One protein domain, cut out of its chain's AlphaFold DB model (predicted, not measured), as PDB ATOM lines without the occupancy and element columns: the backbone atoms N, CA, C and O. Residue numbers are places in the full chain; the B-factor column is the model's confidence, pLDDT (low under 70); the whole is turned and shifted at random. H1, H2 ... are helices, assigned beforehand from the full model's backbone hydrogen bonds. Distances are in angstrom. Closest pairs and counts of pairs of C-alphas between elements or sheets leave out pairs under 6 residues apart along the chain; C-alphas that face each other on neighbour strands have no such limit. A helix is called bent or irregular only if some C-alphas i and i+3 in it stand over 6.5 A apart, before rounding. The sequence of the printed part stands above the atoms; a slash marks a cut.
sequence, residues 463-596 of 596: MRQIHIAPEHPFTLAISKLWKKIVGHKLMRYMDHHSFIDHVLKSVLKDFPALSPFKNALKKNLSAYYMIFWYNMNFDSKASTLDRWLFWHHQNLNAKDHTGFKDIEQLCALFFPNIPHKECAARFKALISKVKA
ATOM      1  N   MET A 463     129.002 165.545 125.923       85.44
ATOM      2  CA  MET A 463     130.033 166.150 126.776       85.44
ATOM      3  C   MET A 463     130.936 165.105 127.442       85.44
ATOM      4  O   MET A 463     132.115 165.369 127.670       85.44
ATOM      5  N   ARG A 464     130.428 163.888 127.699       80.00
ATOM      6  CA  ARG A 464     131.223 162.771 128.250       80.00
ATOM      7  C   ARG A 464     132.313 162.284 127.285       80.00
ATOM      8  O   ARG A 464     133.242 161.606 127.703       80.00
ATOM      9  N   GLN A 465     132.189 162.589 125.996       76.12
ATOM     10  CA  GLN A 465     133.156 162.187 124.973       76.12
ATOM     11  C   GLN A 465     134.218 163.261 124.707       76.12
ATOM     12  O   GLN A 465     135.182 163.010 123.988       76.12
ATOM     13  N   ILE A 466     134.053 164.452 125.288       79.31
ATOM     14  CA  ILE A 466     135.008 165.546 125.165       79.31
ATOM     15  C   ILE A 466     135.978 165.462 126.342       79.31
ATOM     16  O   ILE A 466     135.572 165.463 127.505       79.31
ATOM     17  N   HIS A 467     137.270 165.403 126.036       77.06
ATOM     18  CA  HIS A 467     138.331 165.452 127.032       77.06
ATOM     19  C   HIS A 467     138.941 166.845 127.070       77.06
ATOM     20  O   HIS A 467     139.353 167.384 126.046       77.06
ATOM     21  N   ILE A 468     139.007 167.411 128.271       75.94
ATOM     22  CA  ILE A 468     139.695 168.671 128.527       75.94
ATOM     23  C   ILE A 468     140.965 168.352 129.301       75.94
ATOM     24  O   ILE A 468     140.937 167.558 130.244       75.94
ATOM     25  N   ALA A 469     142.063 168.993 128.909       83.12
ATOM     26  CA  ALA A 469     143.328 168.924 129.619       83.12
ATOM     27  C   ALA A 469     143.135 169.295 131.112       83.12
ATOM     28  O   ALA A 469     142.589 170.369 131.409       83.12
ATOM     29  N   PRO A 470     143.541 168.434 132.065       82.31
ATOM     30  CA  PRO A 470     143.446 168.718 133.500       82.31
ATOM     31  C   PRO A 470     144.150 170.014 133.922       82.31
ATOM     32  O   PRO A 470     143.685 170.712 134.820       82.31
ATOM     33  N   GLU A 471     145.251 170.339 133.249       87.38
ATOM     34  CA  GLU A 471     146.083 171.526 133.440       87.38
ATOM     35  C   GLU A 471     145.485 172.805 132.838       87.38
ATOM     36  O   GLU A 471     146.007 173.895 133.071       87.38
ATOM     37  N   HIS A 472     144.384 172.704 132.085       89.25
ATOM     38  CA  HIS A 472     143.761 173.879 131.494       89.25
ATOM     39  C   HIS A 472     143.292 174.848 132.599       89.25
ATOM     40  O   HIS A 472     142.602 174.420 133.532       89.25
ATOM     41  N   PRO A 473     143.584 176.161 132.508       89.94
ATOM     42  CA  PRO A 473     143.264 177.140 133.554       89.94
ATOM     43  C   PRO A 473     141.792 177.132 133.988       89.94
ATOM     44  O   PRO A 473     141.499 177.237 135.178       89.94
ATOM     45  N   PHE A 474     140.850 176.937 133.061       92.12
ATOM     46  CA  PHE A 474     139.427 176.839 133.413       92.12
ATOM     47  C   PHE A 474     139.086 175.554 134.172       92.12
ATOM     48  O   PHE A 474     138.325 175.606 135.136       92.12
ATOM     49  N   THR A 475     139.688 174.419 133.807       89.56
ATOM     50  CA  THR A 475     139.522 173.152 134.535       89.56
ATOM     51  C   THR A 475     140.050 173.275 135.958       89.56
ATOM     52  O   THR A 475     139.387 172.850 136.903       89.56
ATOM     53  N   LEU A 476     141.208 173.920 136.130       91.12
ATOM     54  CA  LEU A 476     141.789 174.196 137.442       91.12
ATOM     55  C   LEU A 476     140.891 175.113 138.280       91.12
ATOM     56  O   LEU A 476     140.629 174.806 139.444       91.12
ATOM     57  N   ALA A 477     140.372 176.198 137.696       92.88
ATOM     58  CA  ALA A 477     139.469 177.125 138.380       92.88
ATOM     59  C   ALA A 477     138.162 176.439 138.822       92.88
ATOM     60  O   ALA A 477     137.758 176.561 139.982       92.88
ATOM     61  N   ILE A 478     137.544 175.660 137.927       92.81
ATOM     62  CA  ILE A 478     136.335 174.874 138.207       92.81
ATOM     63  C   ILE A 478     136.613 173.844 139.306       92.81
ATOM     64  O   ILE A 478     135.895 173.802 140.302       92.81
ATOM     65  N   SER A 479     137.679 173.051 139.176       89.81
ATOM     66  CA  SER A 479     138.050 172.009 140.143       89.81
ATOM     67  C   SER A 479     138.347 172.586 141.530       89.81
ATOM     68  O   SER A 479     137.903 172.044 142.545       89.81
ATOM     69  N   LYS A 480     139.044 173.728 141.595       90.19
ATOM     70  CA  LYS A 480     139.342 174.436 142.846       90.19
ATOM     71  C   LYS A 480     138.065 174.883 143.556       90.19
ATOM     72  O   LYS A 480     137.915 174.624 144.753       90.19
ATOM     73  N   LEU A 481     137.142 175.528 142.837       89.00
ATOM     74  CA  LEU A 481     135.875 175.974 143.421       89.00
ATOM     75  C   LEU A 481     135.000 174.783 143.827       89.00
ATOM     76  O   LEU A 481     134.447 174.766 144.926       89.00
ATOM     77  N   TRP A 482     134.940 173.758 142.980       86.62
ATOM     78  CA  TRP A 482     134.210 172.525 143.238       86.62
ATOM     79  C   TRP A 482     134.656 171.841 144.531       86.62
ATOM     80  O   TRP A 482     133.828 171.577 145.400       86.62
ATOM     81  N   LYS A 483     135.966 171.612 144.708       86.12
ATOM     82  CA  LYS A 483     136.526 170.998 145.926       86.12
ATOM     83  C   LYS A 483     136.178 171.792 147.182       86.12
ATOM     84  O   LYS A 483     135.848 171.194 148.201       86.12
ATOM     85  N   LYS A 484     136.200 173.126 147.099       83.44
ATOM     86  CA  LYS A 484     135.792 174.001 148.204       83.44
ATOM     87  C   LYS A 484     134.315 173.790 148.553       83.44
ATOM     88  O   LYS A 484     133.984 173.570 149.709       83.44
ATOM     89  N   ILE A 485     133.422 173.805 147.566       77.19
ATOM     90  CA  ILE A 485     131.972 173.691 147.795       77.19
ATOM     91  C   ILE A 485     131.579 172.283 148.269       77.19
ATOM     92  O   ILE A 485     130.807 172.151 149.222       77.19
ATOM     93  N   VAL A 486     132.121 171.230 147.648       70.38
ATOM     94  CA  VAL A 486     131.868 169.831 148.035       70.38
ATOM     95  C   VAL A 486     132.440 169.526 149.415       70.38
ATOM     96  O   VAL A 486     131.738 168.939 150.237       70.38
ATOM     97  N   GLY A 487     133.663 169.983 149.709       60.59
ATOM     98  CA  GLY A 487     134.280 169.837 151.031       60.59
ATOM     99  C   GLY A 487     133.451 170.468 152.156       60.59
ATOM    100  O   GLY A 487     133.487 169.992 153.287       60.59
ATOM    101  N   HIS A 488     132.633 171.474 151.836       60.78
ATOM    102  CA  HIS A 488     131.708 172.118 152.768       60.78
ATOM    103  C   HIS A 488     130.248 171.634 152.653       60.78
ATOM    104  O   HIS A 488     129.372 172.219 153.282       60.78
ATOM    105  N   LYS A 489     129.950 170.583 151.868       63.69
ATOM    106  CA  LYS A 489     128.582 170.076 151.588       63.69
ATOM    107  C   LYS A 489     127.605 171.129 151.025       63.69
ATOM    108  O   LYS A 489     126.393 170.918 151.022       63.69
ATOM    109  N   LEU A 490     128.115 172.239 150.488       59.41
ATOM    110  CA  LEU A 490     127.320 173.380 150.012       59.41
ATOM    111  C   LEU A 490     126.716 173.173 148.614       59.41
ATOM    112  O   LEU A 490     125.895 173.969 148.174       59.41
ATOM    113  N   MET A 491     127.081 172.089 147.928       63.62
ATOM    114  CA  MET A 491     126.608 171.764 146.573       63.62
ATOM    115  C   MET A 491     125.084 171.589 146.479       63.62
ATOM    116  O   MET A 491     124.519 171.740 145.407       63.62
ATOM    117  N   ARG A 492     124.402 171.303 147.598       59.50
ATOM    118  CA  ARG A 492     122.930 171.249 147.658       59.50
ATOM    119  C   ARG A 492     122.260 172.633 147.603       59.50
ATOM    120  O   ARG A 492     121.048 172.689 147.449       59.50
ATOM    121  N   TYR A 493     123.021 173.720 147.748       62.94
ATOM    122  CA  TYR A 493     122.499 175.086 147.881       62.94
ATOM    123  C   TYR A 493     122.968 176.042 146.776       62.94
ATOM    124  O   TYR A 493     122.610 177.215 146.811       62.94
ATOM    125  N   MET A 494     123.777 175.574 145.820       76.31
ATOM    126  CA  MET A 494     124.288 176.399 144.726       76.31
ATOM    127  C   MET A 494     123.866 175.807 143.385       76.31
ATOM    128  O   MET A 494     124.225 174.676 143.069       76.31
ATOM    129  N   ASP A 495     123.122 176.581 142.600       80.88
ATOM    130  CA  ASP A 495     122.759 176.225 141.232       80.88
ATOM    131  C   ASP A 495     123.946 176.399 140.264       80.88
ATOM    132  O   ASP A 495     124.957 177.046 140.571       80.88
ATOM    133  N   HIS A 496     123.821 175.826 139.066       85.50
ATOM    134  CA  HIS A 496     124.874 175.858 138.053       85.50
ATOM    135  C   HIS A 496     125.230 177.278 137.589       85.50
ATOM    136  O   HIS A 496     126.413 177.568 137.403       85.50
ATOM    137  N   HIS A 497     124.261 178.187 137.443       87.19
ATOM    138  CA  HIS A 497     124.540 179.560 137.013       87.19
ATOM    139  C   HIS A 497     125.337 180.320 138.074       87.19
ATOM    140  O   HIS A 497     126.356 180.937 137.750       87.19
ATOM    141  N   SER A 498     124.933 180.202 139.339       88.19
ATOM    142  CA  SER A 498     125.658 180.773 140.472       88.19
ATOM    143  C   SER A 498     127.081 180.227 140.569       88.19
ATOM    144  O   SER A 498     128.016 180.999 140.799       88.19
ATOM    145  N   PHE A 499     127.282 178.922 140.357       90.06
ATOM    146  CA  PHE A 499     128.619 178.324 140.335       90.06
ATOM    147  C   PHE A 499     129.494 178.949 139.240       90.06
ATOM    148  O   PHE A 499     130.607 179.404 139.521       90.06
ATOM    149  N   ILE A 500     128.978 179.048 138.010       93.69
ATOM    150  CA  ILE A 500     129.695 179.664 136.886       93.69
ATOM    151  C   ILE A 500     130.035 181.124 137.163       93.69
ATOM    152  O   ILE A 500     131.150 181.542 136.870       93.69
ATOM    153  N   ASP A 501     129.133 181.898 137.765       94.00
ATOM    154  CA  ASP A 501     129.409 183.299 138.087       94.00
ATOM    155  C   ASP A 501     130.544 183.457 139.113       94.00
ATOM    156  O   ASP A 501     131.329 184.406 139.028       94.00
ATOM    157  N   HIS A 502     130.704 182.508 140.039       92.75
ATOM    158  CA  HIS A 502     131.855 182.479 140.947       92.75
ATOM    159  C   HIS A 502     133.152 182.095 140.227       92.75
ATOM    160  O   HIS A 502     134.183 182.735 140.457       92.75
ATOM    161  N   VAL A 503     133.112 181.095 139.337       95.00
ATOM    162  CA  VAL A 503     134.275 180.730 138.508       95.00
ATOM    163  C   VAL A 503     134.688 181.911 137.634       95.00
ATOM    164  O   VAL A 503     135.859 182.274 137.625       95.00
ATOM    165  N   LEU A 504     133.734 182.562 136.967       96.25
ATOM    166  CA  LEU A 504     133.961 183.723 136.109       96.25
ATOM    167  C   LEU A 504     134.653 184.857 136.867       96.25
ATOM    168  O   LEU A 504     135.634 185.406 136.373       96.25
ATOM    169  N   LYS A 505     134.188 185.185 138.080       94.56
ATOM    170  CA  LYS A 505     134.838 186.192 138.935       94.56
ATOM    171  C   LYS A 505     136.278 185.811 139.276       94.56
ATOM    172  O   LYS A 505     137.146 186.677 139.254       94.56
ATOM    173  N   SER A 506     136.538 184.536 139.577       93.94
ATOM    174  CA  SER A 506     137.900 184.054 139.844       93.94
ATOM    175  C   SER A 506     138.785 184.160 138.602       93.94
ATOM    176  O   SER A 506     139.882 184.695 138.684       93.94
ATOM    177  N   VAL A 507     138.297 183.705 137.446       94.81
ATOM    178  CA  VAL A 507     139.049 183.713 136.186       94.81
ATOM    179  C   VAL A 507     139.351 185.138 135.729       94.81
ATOM    180  O   VAL A 507     140.472 185.413 135.333       94.81
ATOM    181  N   LEU A 508     138.399 186.071 135.827       93.06
ATOM    182  CA  LEU A 508     138.635 187.475 135.468       93.06
ATOM    183  C   LEU A 508     139.609 188.185 136.415       93.06
ATOM    184  O   LEU A 508     140.247 189.151 136.008       93.06
ATOM    185  N   LYS A 509     139.738 187.716 137.662       91.88
ATOM    186  CA  LYS A 509     140.762 188.213 138.588       91.88
ATOM    187  C   LYS A 509     142.161 187.776 138.151       91.88
ATOM    188  O   LYS A 509     143.083 188.581 138.208       91.88
ATOM    189  N   ASP A 510     142.295 186.528 137.711       90.50
ATOM    190  CA  ASP A 510     143.572 185.963 137.264       90.50
ATOM    191  C   ASP A 510     143.934 186.433 135.835       90.50
ATOM    192  O   ASP A 510     145.108 186.596 135.512       90.50
ATOM    193  N   PHE A 511     142.929 186.721 134.998       90.25
ATOM    194  CA  PHE A 511     143.065 187.122 133.592       90.25
ATOM    195  C   PHE A 511     142.223 188.372 133.263       90.25
ATOM    196  O   PHE A 511     141.225 188.283 132.537       90.25
ATOM    197  N   PRO A 512     142.611 189.569 133.745       86.50
ATOM    198  CA  PRO A 512     141.826 190.794 133.560       86.50
ATOM    199  C   PRO A 512     141.664 191.201 132.088       86.50
ATOM    200  O   PRO A 512     140.644 191.784 131.719       86.50
ATOM    201  N   ALA A 513     142.612 190.828 131.221       82.88
ATOM    202  CA  ALA A 513     142.539 191.065 129.777       82.88
ATOM    203  C   ALA A 513     141.345 190.363 129.096       82.88
ATOM    204  O   ALA A 513     140.970 190.739 127.989       82.88
ATOM    205  N   LEU A 514     140.711 189.378 129.751       89.06
ATOM    206  CA  LEU A 514     139.501 188.723 129.249       89.06
ATOM    207  C   LEU A 514     138.198 189.471 129.573       89.06
ATOM    208  O   LEU A 514     137.135 189.071 129.098       89.06
ATOM    209  N   SER A 515     138.259 190.565 130.338       88.62
ATOM    210  CA  SER A 515     137.093 191.393 130.680       88.62
ATOM    211  C   SER A 515     136.235 191.822 129.471       88.62
ATOM    212  O   SER A 515     135.012 191.661 129.543       88.62
ATOM    213  N   PRO A 516     136.809 192.250 128.321       87.38
ATOM    214  CA  PRO A 516     136.032 192.599 127.123       87.38
ATOM    215  C   PRO A 516     135.195 191.435 126.581       87.38
ATOM    216  O   PRO A 516     134.169 191.628 125.935       87.38
ATOM    217  N   PHE A 517     135.624 190.206 126.866       90.44
ATOM    218  CA  PHE A 517     135.028 188.974 126.370       90.44
ATOM    219  C   PHE A 517     134.152 188.291 127.424       90.44
ATOM    220  O   PHE A 517     133.802 187.126 127.254       90.44
ATOM    221  N   LYS A 518     133.774 188.982 128.510       91.81
ATOM    222  CA  LYS A 518     133.075 188.407 129.673       91.81
ATOM    223  C   LYS A 518     131.887 187.510 129.312       91.81
ATOM    224  O   LYS A 518     131.748 186.440 129.898       91.81
ATOM    225  N   ASN A 519     131.039 187.917 128.367       92.19
ATOM    226  CA  ASN A 519     129.866 187.129 127.972       92.19
ATOM    227  C   ASN A 519     130.271 185.823 127.272       92.19
ATOM    228  O   ASN A 519     129.781 184.751 127.628       92.19
ATOM    229  N   ALA A 520     131.217 185.900 126.333       92.94
ATOM    230  CA  ALA A 520     131.761 184.727 125.656       92.94
ATOM    231  C   ALA A 520     132.540 183.821 126.622       92.94
ATOM    232  O   ALA A 520     132.408 182.600 126.566       92.94
ATOM    233  N   LEU A 521     133.282 184.408 127.564       95.12
ATOM    234  CA  LEU A 521     133.961 183.688 128.636       95.12
ATOM    235  C   LEU A 521     132.966 182.961 129.537       95.12
ATOM    236  O   LEU A 521     133.166 181.784 129.811       95.12
ATOM    237  N   LYS A 522     131.874 183.612 129.959       95.25
ATOM    238  CA  LYS A 522     130.817 182.971 130.756       95.25
ATOM    239  C   LYS A 522     130.246 181.760 130.021       95.25
ATOM    240  O   LYS A 522     130.169 180.683 130.604       95.25
ATOM    241  N   LYS A 523     129.919 181.920 128.737       93.31
ATOM    242  CA  LYS A 523     129.432 180.828 127.886       93.31
ATOM    243  C   LYS A 523     130.439 179.677 127.796       93.31
ATOM    244  O   LYS A 523     130.064 178.520 127.977       93.31
ATOM    245  N   ASN A 524     131.717 179.984 127.573       92.88
ATOM    246  CA  ASN A 524     132.754 178.960 127.481       92.88
ATOM    247  C   ASN A 524     132.983 178.251 128.826       92.88
ATOM    248  O   ASN A 524     133.106 177.033 128.870       92.88
ATOM    249  N   LEU A 525     132.957 178.980 129.944       95.12
ATOM    250  CA  LEU A 525     133.036 178.391 131.282       95.12
ATOM    251  C   LEU A 525     131.852 177.463 131.570       95.12
ATOM    252  O   LEU A 525     132.067 176.402 132.153       95.12
ATOM    253  N   SER A 526     130.638 177.805 131.129       93.56
ATOM    254  CA  SER A 526     129.480 176.905 131.214       93.56
ATOM    255  C   SER A 526     129.720 175.597 130.456       93.56
ATOM    256  O   SER A 526     129.474 174.524 131.004       93.56
ATOM    257  N   ALA A 527     130.273 175.666 129.239       92.19
ATOM    258  CA  ALA A 527     130.647 174.478 128.473       92.19
ATOM    259  C   ALA A 527     131.715 173.641 129.200       92.19
ATOM    260  O   ALA A 527     131.530 172.439 129.395       92.19
ATOM    261  N   TYR A 528     132.797 174.271 129.671       92.31
ATOM    262  CA  TYR A 528     133.873 173.600 130.409       92.31
ATOM    263  C   TYR A 528     133.376 172.942 131.698       92.31
ATOM    264  O   TYR A 528     133.771 171.822 132.008       92.31
ATOM    265  N   TYR A 529     132.502 173.615 132.444       91.62
ATOM    266  CA  TYR A 529     131.906 173.076 133.662       91.62
ATOM    267  C   TYR A 529     131.003 171.883 133.375       91.62
ATOM    268  O   TYR A 529     131.097 170.879 134.076       91.62
ATOM    269  N   MET A 530     130.187 171.951 132.324       89.69
ATOM    270  CA  MET A 530     129.359 170.823 131.921       89.69
ATOM    271  C   MET A 530     130.235 169.639 131.489       89.69
ATOM    272  O   MET A 530     130.066 168.531 131.988       89.69
ATOM    273  N   ILE A 531     131.264 169.853 130.665       88.75
ATOM    274  CA  ILE A 531     132.211 168.787 130.295       88.75
ATOM    275  C   ILE A 531     132.908 168.212 131.536       88.75
ATOM    276  O   ILE A 531     132.985 166.992 131.696       88.75
ATOM    277  N   PHE A 532     133.362 169.067 132.454       87.69
ATOM    278  CA  PHE A 532     133.950 168.652 133.725       87.69
ATOM    279  C   PHE A 532     132.976 167.801 134.553       87.69
ATOM    280  O   PHE A 532     133.364 166.746 135.052       87.69
ATOM    281  N   TRP A 533     131.706 168.196 134.642       85.06
ATOM    282  CA  TRP A 533     130.654 167.464 135.347       85.06
ATOM    283  C   TRP A 533     130.456 166.050 134.793       85.06
ATOM    284  O   TRP A 533     130.474 165.070 135.543       85.06
ATOM    285  N   TYR A 534     130.327 165.924 133.470       82.75
ATOM    286  CA  TYR A 534     130.116 164.629 132.821       82.75
ATOM    287  C   TYR A 534     131.331 163.701 132.931       82.75
ATOM    288  O   TYR A 534     131.149 162.482 132.954       82.75
ATOM    289  N   ASN A 535     132.549 164.236 133.047       80.62
ATOM    290  CA  ASN A 535     133.775 163.437 133.055       80.62
ATOM    291  C   ASN A 535     134.320 163.137 134.459       80.62
ATOM    292  O   ASN A 535     134.626 161.987 134.760       80.62
ATOM    293  N   MET A 536     134.429 164.136 135.333       70.25
ATOM    294  CA  MET A 536     135.320 164.065 136.499       70.25
ATOM    295  C   MET A 536     134.646 163.659 137.820       70.25
ATOM    296  O   MET A 536     135.361 163.369 138.771       70.25
ATOM    297  N   ASN A 537     133.306 163.618 137.917       56.75
ATOM    298  CA  ASN A 537     132.642 163.701 139.234       56.75
ATOM    299  C   ASN A 537     131.490 162.730 139.530       56.75
ATOM    300  O   ASN A 537     130.679 163.003 140.411       56.75
ATOM    301  N   PHE A 538     131.421 161.574 138.877       58.53
ATOM    302  CA  PHE A 538     130.459 160.543 139.286       58.53
ATOM    303  C   PHE A 538     131.118 159.189 139.439       58.53
ATOM    304  O   PHE A 538     132.113 158.917 138.761       58.53
ATOM    305  N   ASP A 539     130.508 158.374 140.312       63.28
ATOM    306  CA  ASP A 539     130.729 156.934 140.454       63.28
ATOM    307  C   ASP A 539     131.172 156.352 139.107       63.28
ATOM    308  O   ASP A 539     130.535 156.597 138.073       63.28
ATOM    309  N   SER A 540     132.289 155.623 139.099       63.56
ATOM    310  CA  SER A 540     132.806 154.989 137.884       63.56
ATOM    311  C   SER A 540     131.761 154.078 137.234       63.56
ATOM    312  O   SER A 540     131.845 153.823 136.040       63.56
ATOM    313  N   LYS A 541     130.754 153.646 138.007       66.88
ATOM    314  CA  LYS A 541     129.613 152.842 137.567       66.88
ATOM    315  C   LYS A 541     128.417 153.656 137.054       66.88
ATOM    316  O   LYS A 541     127.464 153.061 136.563       66.88
ATOM    317  N   ALA A 542     128.415 154.986 137.164       71.75
ATOM    318  CA  ALA A 542     127.327 155.827 136.660       71.75
ATOM    319  C   ALA A 542     127.392 155.951 135.132       71.75
ATOM    320  O   ALA A 542     128.409 156.394 134.578       71.75
ATOM    321  N   SER A 543     126.293 155.613 134.453       73.69
ATOM    322  CA  SER A 543     126.180 155.768 133.001       73.69
ATOM    323  C   SER A 543     126.072 157.244 132.597       73.69
ATOM    324  O   SER A 543     125.907 158.133 133.438       73.69
ATOM    325  N   THR A 544     126.157 157.543 131.295       76.50
ATOM    326  CA  THR A 544     125.988 158.929 130.823       76.50
ATOM    327  C   THR A 544     124.584 159.450 131.125       76.50
ATOM    328  O   THR A 544     124.439 160.603 131.523       76.50
ATOM    329  N   LEU A 545     123.569 158.589 130.988       75.62
ATOM    330  CA  LEU A 545     122.191 158.923 131.341       75.62
ATOM    331  C   LEU A 545     122.051 159.252 132.833       75.62
ATOM    332  O   LEU A 545     121.385 160.223 133.175       75.62
ATOM    333  N   ASP A 546     122.704 158.492 133.717       73.62
ATOM    334  CA  ASP A 546     122.647 158.768 135.156       73.62
ATOM    335  C   ASP A 546     123.212 160.167 135.454       73.62
ATOM    336  O   ASP A 546     122.588 160.958 136.158       73.62
ATOM    337  N   ARG A 547     124.353 160.520 134.844       80.44
ATOM    338  CA  ARG A 547     124.987 161.848 134.966       80.44
ATOM    339  C   ARG A 547     124.106 162.975 134.420       80.44
ATOM    340  O   ARG A 547     124.038 164.036 135.040       80.44
ATOM    341  N   TRP A 548     123.426 162.732 133.299       81.19
ATOM    342  CA  TRP A 548     122.460 163.661 132.708       81.19
ATOM    343  C   TRP A 548     121.274 163.909 133.648       81.19
ATOM    344  O   TRP A 548     120.927 165.058 133.918       81.19
ATOM    345  N   LEU A 549     120.717 162.847 134.240       74.69
ATOM    346  CA  LEU A 549     119.646 162.962 135.234       74.69
ATOM    347  C   LEU A 549     120.095 163.765 136.464       74.69
ATOM    348  O   LEU A 549     119.343 164.604 136.956       74.69
ATOM    349  N   PHE A 550     121.321 163.546 136.950       76.38
ATOM    350  CA  PHE A 550     121.867 164.311 138.073       76.38
ATOM    351  C   PHE A 550     122.050 165.797 137.760       76.38
ATOM    352  O   PHE A 550     121.734 166.627 138.610       76.38
ATOM    353  N   TRP A 551     122.563 166.118 136.570       81.25
ATOM    354  CA  TRP A 551     122.734 167.495 136.105       81.25
ATOM    355  C   TRP A 551     121.399 168.247 136.139       81.25
ATOM    356  O   TRP A 551     121.261 169.265 136.814       81.25
ATOM    357  N   HIS A 552     120.363 167.687 135.511       76.94
ATOM    358  CA  HIS A 552     119.052 168.342 135.444       76.94
ATOM    359  C   HIS A 552     118.304 168.358 136.777       76.94
ATOM    360  O   HIS A 552     117.587 169.315 137.063       76.94
ATOM    361  N   HIS A 553     118.517 167.370 137.649       71.75
ATOM    362  CA  HIS A 553     117.945 167.385 138.997       71.75
ATOM    363  C   HIS A 553     118.402 168.597 139.823       71.75
ATOM    364  O   HIS A 553     117.600 169.152 140.571       71.75
ATOM    365  N   GLN A 554     119.663 169.032 139.698       66.38
ATOM    366  CA  GLN A 554     120.150 170.202 140.441       66.38
ATOM    367  C   GLN A 554     119.478 171.507 140.004       66.38
ATOM    368  O   GLN A 554     119.230 172.370 140.843       66.38
ATOM    369  N   ASN A 555     119.128 171.630 138.723       62.75
ATOM    370  CA  ASN A 555     118.418 172.800 138.205       62.75
ATOM    371  C   ASN A 555     116.954 172.854 138.655       62.75
ATOM    372  O   ASN A 555     116.380 173.936 138.748       62.75
ATOM    373  N   LEU A 556     116.348 171.703 138.952       57.00
ATOM    374  CA  LEU A 556     114.920 171.626 139.258       57.00
ATOM    375  C   LEU A 556     114.559 172.001 140.692       57.00
ATOM    376  O   LEU A 556     113.375 172.160 140.957       57.00
ATOM    377  N   ASN A 557     115.540 172.171 141.589       52.00
ATOM    378  CA  ASN A 557     115.423 172.819 142.906       52.00
ATOM    379  C   ASN A 557     114.087 172.578 143.649       52.00
ATOM    380  O   ASN A 557     113.517 173.479 144.271       52.00
ATOM    381  N   ALA A 558     113.548 171.362 143.559       42.44
ATOM    382  CA  ALA A 558     112.153 171.146 143.887       42.44
ATOM    383  C   ALA A 558     112.047 170.811 145.375       42.44
ATOM    384  O   ALA A 558     112.229 169.671 145.806       42.44
ATOM    385  N   LYS A 559     111.745 171.846 146.163       42.94
ATOM    386  CA  LYS A 559     111.217 171.711 147.527       42.94
ATOM    387  C   LYS A 559     109.918 170.885 147.563       42.94
ATOM    388  O   LYS A 559     109.574 170.388 148.628       42.94
ATOM    389  N   ASP A 560     109.291 170.648 146.407       48.22
ATOM    390  CA  ASP A 560     108.090 169.838 146.233       48.22
ATOM    391  C   ASP A 560     108.319 168.689 145.238       48.22
ATOM    392  O   ASP A 560     109.128 168.766 144.321       48.22
ATOM    393  N   HIS A 561     107.589 167.588 145.390       46.78
ATOM    394  CA  HIS A 561     107.703 166.364 144.582       46.78
ATOM    395  C   HIS A 561     107.322 166.513 143.081       46.78
ATOM    396  O   HIS A 561     107.086 165.512 142.404       46.78
ATOM    397  N   THR A 562     107.266 167.736 142.544       48.88
ATOM    398  CA  THR A 562     106.870 168.083 141.168       48.88
ATOM    399  C   THR A 562     107.984 167.899 140.134       48.88
ATOM    400  O   THR A 562     107.680 167.510 139.009       48.88
ATOM    401  N   GLY A 563     109.263 168.023 140.519       53.59
ATOM    402  CA  GLY A 563     110.407 167.898 139.594       53.59
ATOM    403  C   GLY A 563     110.545 166.532 138.897       53.59
ATOM    404  O   GLY A 563     111.251 166.404 137.899       53.59
ATOM    405  N   PHE A 564     109.840 165.499 139.378       54.97
ATOM    406  CA  PHE A 564     109.733 164.206 138.691       54.97
ATOM    407  C   PHE A 564     108.979 164.299 137.364       54.97
ATOM    408  O   PHE A 564     109.411 163.692 136.388       54.97
ATOM    409  N   LYS A 565     107.868 165.047 137.322       59.22
ATOM    410  CA  LYS A 565     107.081 165.207 136.092       59.22
ATOM    411  C   LYS A 565     107.863 166.002 135.053       59.22
ATOM    412  O   LYS A 565     107.829 165.645 133.882       59.22
ATOM    413  N   ASP A 566     108.624 166.997 135.495       60.47
ATOM    414  CA  ASP A 566     109.448 167.823 134.613       60.47
ATOM    415  C   ASP A 566     110.595 167.007 133.996       60.47
ATOM    416  O   ASP A 566     110.848 167.103 132.801       60.47
ATOM    417  N   ILE A 567     111.233 166.104 134.753       62.03
ATOM    418  CA  ILE A 567     112.256 165.193 134.201       62.03
ATOM    419  C   ILE A 567     111.652 164.129 133.298       62.03
ATOM    420  O   ILE A 567     112.262 163.787 132.288       62.03
ATOM    421  N   GLU A 568     110.472 163.600 133.620       62.06
ATOM    422  CA  GLU A 568     109.759 162.684 132.726       62.06
ATOM    423  C   GLU A 568     109.394 163.374 131.405       62.06
ATOM    424  O   GLU A 568     109.590 162.779 130.345       62.06
ATOM    425  N   GLN A 569     108.959 164.637 131.447       63.72
ATOM    426  CA  GLN A 569     108.699 165.456 130.262       63.72
ATOM    427  C   GLN A 569     109.978 165.765 129.478       63.72
ATOM    428  O   GLN A 569     109.980 165.607 128.263       63.72
ATOM    429  N   LEU A 570     111.087 166.119 130.138       62.97
ATOM    430  CA  LEU A 570     112.382 166.323 129.473       62.97
ATOM    431  C   LEU A 570     112.913 165.018 128.863       62.97
ATOM    432  O   LEU A 570     113.421 165.019 127.747       62.97
ATOM    433  N   CYS A 571     112.752 163.880 129.545       63.00
ATOM    434  CA  CYS A 571     113.065 162.569 128.980       63.00
ATOM    435  C   CYS A 571     112.181 162.256 127.770       63.00
ATOM    436  O   CYS A 571     112.679 161.713 126.792       63.00
ATOM    437  N   ALA A 572     110.890 162.591 127.819       61.91
ATOM    438  CA  ALA A 572     109.974 162.420 126.695       61.91
ATOM    439  C   ALA A 572     110.319 163.321 125.508       61.91
ATOM    440  O   ALA A 572     110.282 162.865 124.369       61.91
ATOM    441  N   LEU A 573     110.729 164.557 125.780       59.44
ATOM    442  CA  LEU A 573     111.119 165.538 124.778       59.44
ATOM    443  C   LEU A 573     112.457 165.182 124.114       59.44
ATOM    444  O   LEU A 573     112.599 165.262 122.897       59.44
ATOM    445  N   PHE A 574     113.453 164.781 124.905       56.75
ATOM    446  CA  PHE A 574     114.821 164.580 124.420       56.75
ATOM    447  C   PHE A 574     115.135 163.149 124.027       56.75
ATOM    448  O   PHE A 574     115.988 162.916 123.170       56.75
ATOM    449  N   PHE A 575     114.438 162.195 124.635       59.12
ATOM    450  CA  PHE A 575     114.609 160.774 124.393       59.12
ATOM    451  C   PHE A 575     113.244 160.088 124.259       59.12
ATOM    452  O   PHE A 575     112.950 159.157 125.015       59.12
ATOM    453  N   PRO A 576     112.422 160.477 123.264       50.50
ATOM    454  CA  PRO A 576     111.091 159.890 123.042       50.50
ATOM    455  C   PRO A 576     111.135 158.368 122.823       50.50
ATOM    456  O   PRO A 576     110.126 157.677 122.919       50.50
ATOM    457  N   ASN A 577     112.329 157.847 122.549       47.03
ATOM    458  CA  ASN A 577     112.628 156.463 122.229       47.03
ATOM    459  C   ASN A 577     113.183 155.654 123.420       47.03
ATOM    460  O   ASN A 577     113.383 154.447 123.286       47.03
ATOM    461  N   ILE A 578     113.441 156.281 124.577       50.81
ATOM    462  CA  ILE A 578     113.814 155.564 125.805       50.81
ATOM    463  C   ILE A 578     112.535 155.223 126.584       50.81
ATOM    464  O   ILE A 578     111.682 156.094 126.757       50.81
ATOM    465  N   PRO A 579     112.371 153.989 127.103       51.38
ATOM    466  CA  PRO A 579     111.182 153.623 127.864       51.38
ATOM    467  C   PRO A 579     111.024 154.519 129.104       51.38
ATOM    468  O   PRO A 579     111.785 154.400 130.065       51.38
ATOM    469  N   HIS A 580     110.013 155.396 129.124       51.69
ATOM    470  CA  HIS A 580     109.838 156.402 130.187       51.69
ATOM    471  C   HIS A 580     109.763 155.802 131.595       51.69
ATOM    472  O   HIS A 580     110.299 156.374 132.539       51.69
ATOM    473  N   LYS A 581     109.185 154.600 131.736       53.09
ATOM    474  CA  LYS A 581     109.137 153.870 133.015       53.09
ATOM    475  C   LYS A 581     110.527 153.500 133.547       53.09
ATOM    476  O   LYS A 581     110.701 153.420 134.757       53.09
ATOM    477  N   GLU A 582     111.502 153.275 132.671       54.66
ATOM    478  CA  GLU A 582     112.867 152.886 133.038       54.66
ATOM    479  C   GLU A 582     113.714 154.108 133.414       54.66
ATOM    480  O   GLU A 582     114.398 154.070 134.437       54.66
ATOM    481  N   CYS A 583     113.567 155.228 132.692       52.03
ATOM    482  CA  CYS A 583     114.092 156.529 133.127       52.03
ATOM    483  C   CYS A 583     113.506 156.940 134.480       52.03
ATOM    484  O   CYS A 583     114.256 157.280 135.390       52.03
ATOM    485  N   ALA A 584     112.185 156.840 134.650       53.28
ATOM    486  CA  ALA A 584     111.506 157.159 135.901       53.28
ATOM    487  C   ALA A 584     111.945 156.241 137.055       53.28
ATOM    488  O   ALA A 584     112.168 156.713 138.168       53.28
ATOM    489  N   ALA A 585     112.112 154.936 136.811       60.19
ATOM    490  CA  ALA A 585     112.595 153.986 137.816       60.19
ATOM    491  C   ALA A 585     114.053 154.255 138.212       60.19
ATOM    492  O   ALA A 585     114.358 154.312 139.405       60.19
ATOM    493  N   ARG A 586     114.940 154.486 137.234       58.16
ATOM    494  CA  ARG A 586     116.331 154.886 137.489       58.16
ATOM    495  C   ARG A 586     116.396 156.202 138.244       58.16
ATOM    496  O   ARG A 586     117.130 156.293 139.217       58.16
ATOM    497  N   PHE A 587     115.581 157.181 137.869       54.34
ATOM    498  CA  PHE A 587     115.525 158.478 138.528       54.34
ATOM    499  C   PHE A 587     114.989 158.390 139.972       54.34
ATOM    500  O   PHE A 587     115.560 158.991 140.882       54.34
ATOM    501  N   LYS A 588     113.979 157.548 140.239       58.59
ATOM    502  CA  LYS A 588     113.524 157.219 141.609       58.59
ATOM    503  C   LYS A 588     114.623 156.538 142.436       58.59
ATOM    504  O   LYS A 588     114.830 156.888 143.602       58.59
ATOM    505  N   ALA A 589     115.355 155.595 141.841       60.12
ATOM    506  CA  ALA A 589     116.507 154.947 142.471       60.12
ATOM    507  C   ALA A 589     117.674 155.929 142.712       60.12
ATOM    508  O   ALA A 589     118.414 155.805 143.685       60.12
ATOM    509  N   LEU A 590     117.821 156.935 141.852       53.16
ATOM    510  CA  LEU A 590     118.810 158.001 141.969       53.16
ATOM    511  C   LEU A 590     118.497 158.926 143.149       53.16
ATOM    512  O   LEU A 590     119.346 159.158 144.003       53.16
ATOM    513  N   ILE A 591     117.259 159.418 143.230       47.81
ATOM    514  CA  ILE A 591     116.821 160.340 144.286       47.81
ATOM    515  C   ILE A 591     116.882 159.681 145.663       47.81
ATOM    516  O   ILE A 591     117.279 160.331 146.628       47.81
ATOM    517  N   SER A 592     116.537 158.396 145.765       54.06
ATOM    518  CA  SER A 592     116.690 157.650 147.022       54.06
ATOM    519  C   SER A 592     118.154 157.555 147.469       54.06
ATOM    520  O   SER A 592     118.415 157.688 148.661       54.06
ATOM    521  N   LYS A 593     119.112 157.445 146.536       50.91
ATOM    522  CA  LYS A 593     120.557 157.491 146.831       50.91
ATOM    523  C   LYS A 593     121.098 158.885 147.167       50.91
ATOM    524  O   LYS A 593     122.084 158.967 147.879       50.91
ATOM    525  N   VAL A 594     120.509 159.961 146.637       43.28
ATOM    526  CA  VAL A 594     120.932 161.356 146.918       43.28
ATOM    527  C   VAL A 594     120.383 161.873 148.250       43.28
ATOM    528  O   VAL A 594     120.972 162.778 148.849       43.28
ATOM    529  N   LYS A 595     119.221 161.352 148.672       43.44
ATOM    530  CA  LYS A 595     118.581 161.670 149.956       43.44
ATOM    531  C   LYS A 595     119.203 160.913 151.134       43.44
ATOM    532  O   LYS A 595     119.216 161.479 152.225       43.44
ATOM    533  N   ALA A 596     119.676 159.684 150.907       37.16
ATOM    534  CA  ALA A 596     120.573 158.967 151.818       37.16
ATOM    535  C   ALA A 596     121.933 159.678 151.904       37.16
ATOM    536  O   ALA A 596     122.539 159.635 152.997       37.16
TER     537      ALA A 596
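This is residues 463 to 596 of the 596 residues of an uncharacterized protein of Candidatus Aerophobetes bacterium (UniProt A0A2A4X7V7). The longest helix, H3, kinked near residue 519, makes one lobe of crossed helices with H1 and H2, and its last residues reach a second lobe of three crossed helices, H4, H5 and H6. The two lobes sit one after the other along the longest axis, with H4 as the part of the second lobe that meets the first, and H5 and H6 form a helical hairpin beyond it. The printed part has 134 residues with six named helices, H1 to H6 in that order along the chain, and no named strand; the class is all helix. The whole is compact, with a radius of gyration of the C-alphas of 16.3 A, but its outline is elongated, the C-alphas spanning 50 by 31 by 27 A.

H3, residues 512 to 536, and H4, residues 544 to 555, are the hubs, each touching three other helices. H3 has a kink of 93 degrees near residue 519 and is irregular: C-alphas 516 and 519 are 8.3 A apart, and its line is a rough one. H2, residues 496 to 510, touches H3 at a steep tilt of 50 degrees, opposite ways; the closest C-alphas, those of Leu 504 and Lys 522, are 6.3 A apart. H1, residues 473 to 487, touches H3 with residues 474 to 478 alone, at a steep tilt of 60 degrees, the same way; the closest C-alphas, of Ile 478 and Tyr 529, are 6.6 A apart. H1 and H2 touch as well, at a steep tilt of 54 degrees, opposite ways, with C-alphas of Ile 478 and Val 503 closest at 6.2 A. H3 touches H4 with residues 533 to 534 alone, at a steep tilt of 51 degrees, opposite ways; the closest C-alphas, of Tyr 534 and Arg 547, are 6.2 A apart. H2 and H4 are close but not clearly touching, about perpendicular at 88 degrees, with the closest C-alphas, of His 496 and Asn 555, 7.1 A apart. H6, residues 580 to 595, touches H4 at a steep tilt of 63 degrees, the same way, with C-alphas of Leu 549 and Phe 587 closest at 6.9 A. H5, residues 563 to 574, touches H4 at a steep tilt of 50 degrees, opposite ways, with C-alphas of His 553 and Gly 563 closest at 7.6 A. H5 and H6 form a hairpin at a steep tilt of 42 degrees; their closest C-alphas, of Glu 568 and Ala 584, are 6.6 A apart. H1, H2 and H3 are each apart from H5 and H6, and H1 is apart from H4. In H1, H2, H5 and H6 every O i to N i+4 pair is within hydrogen-bond range, against 17 of 21 in H3 and 7 of 8 in H4.

H3 measures 27.7 A from C-alpha 512 at (141.826, 190.794, 133.560) to C-alpha 536. H2 measures 21.3 A, and H1 measures 21.0 A from C-alpha 473 at (143.264, 177.140, 133.554). H4 measures 17.4 A and H5 16.1 A. H6 measures 22.2 A and ends with C-alpha 595 at (118.581, 161.670, 149.956).

The two C-alphas farthest apart, of Ala 513 and Lys 581, are 50.1 A from each other. The printed part has no cut, and no link between helices is long; those from H2 to H3 and from H5 to H6 are tight. The mean pLDDT of the printed part is 73.7, and it is under 70 in residues 487 to 493, 537 to 541 and 554 to 596.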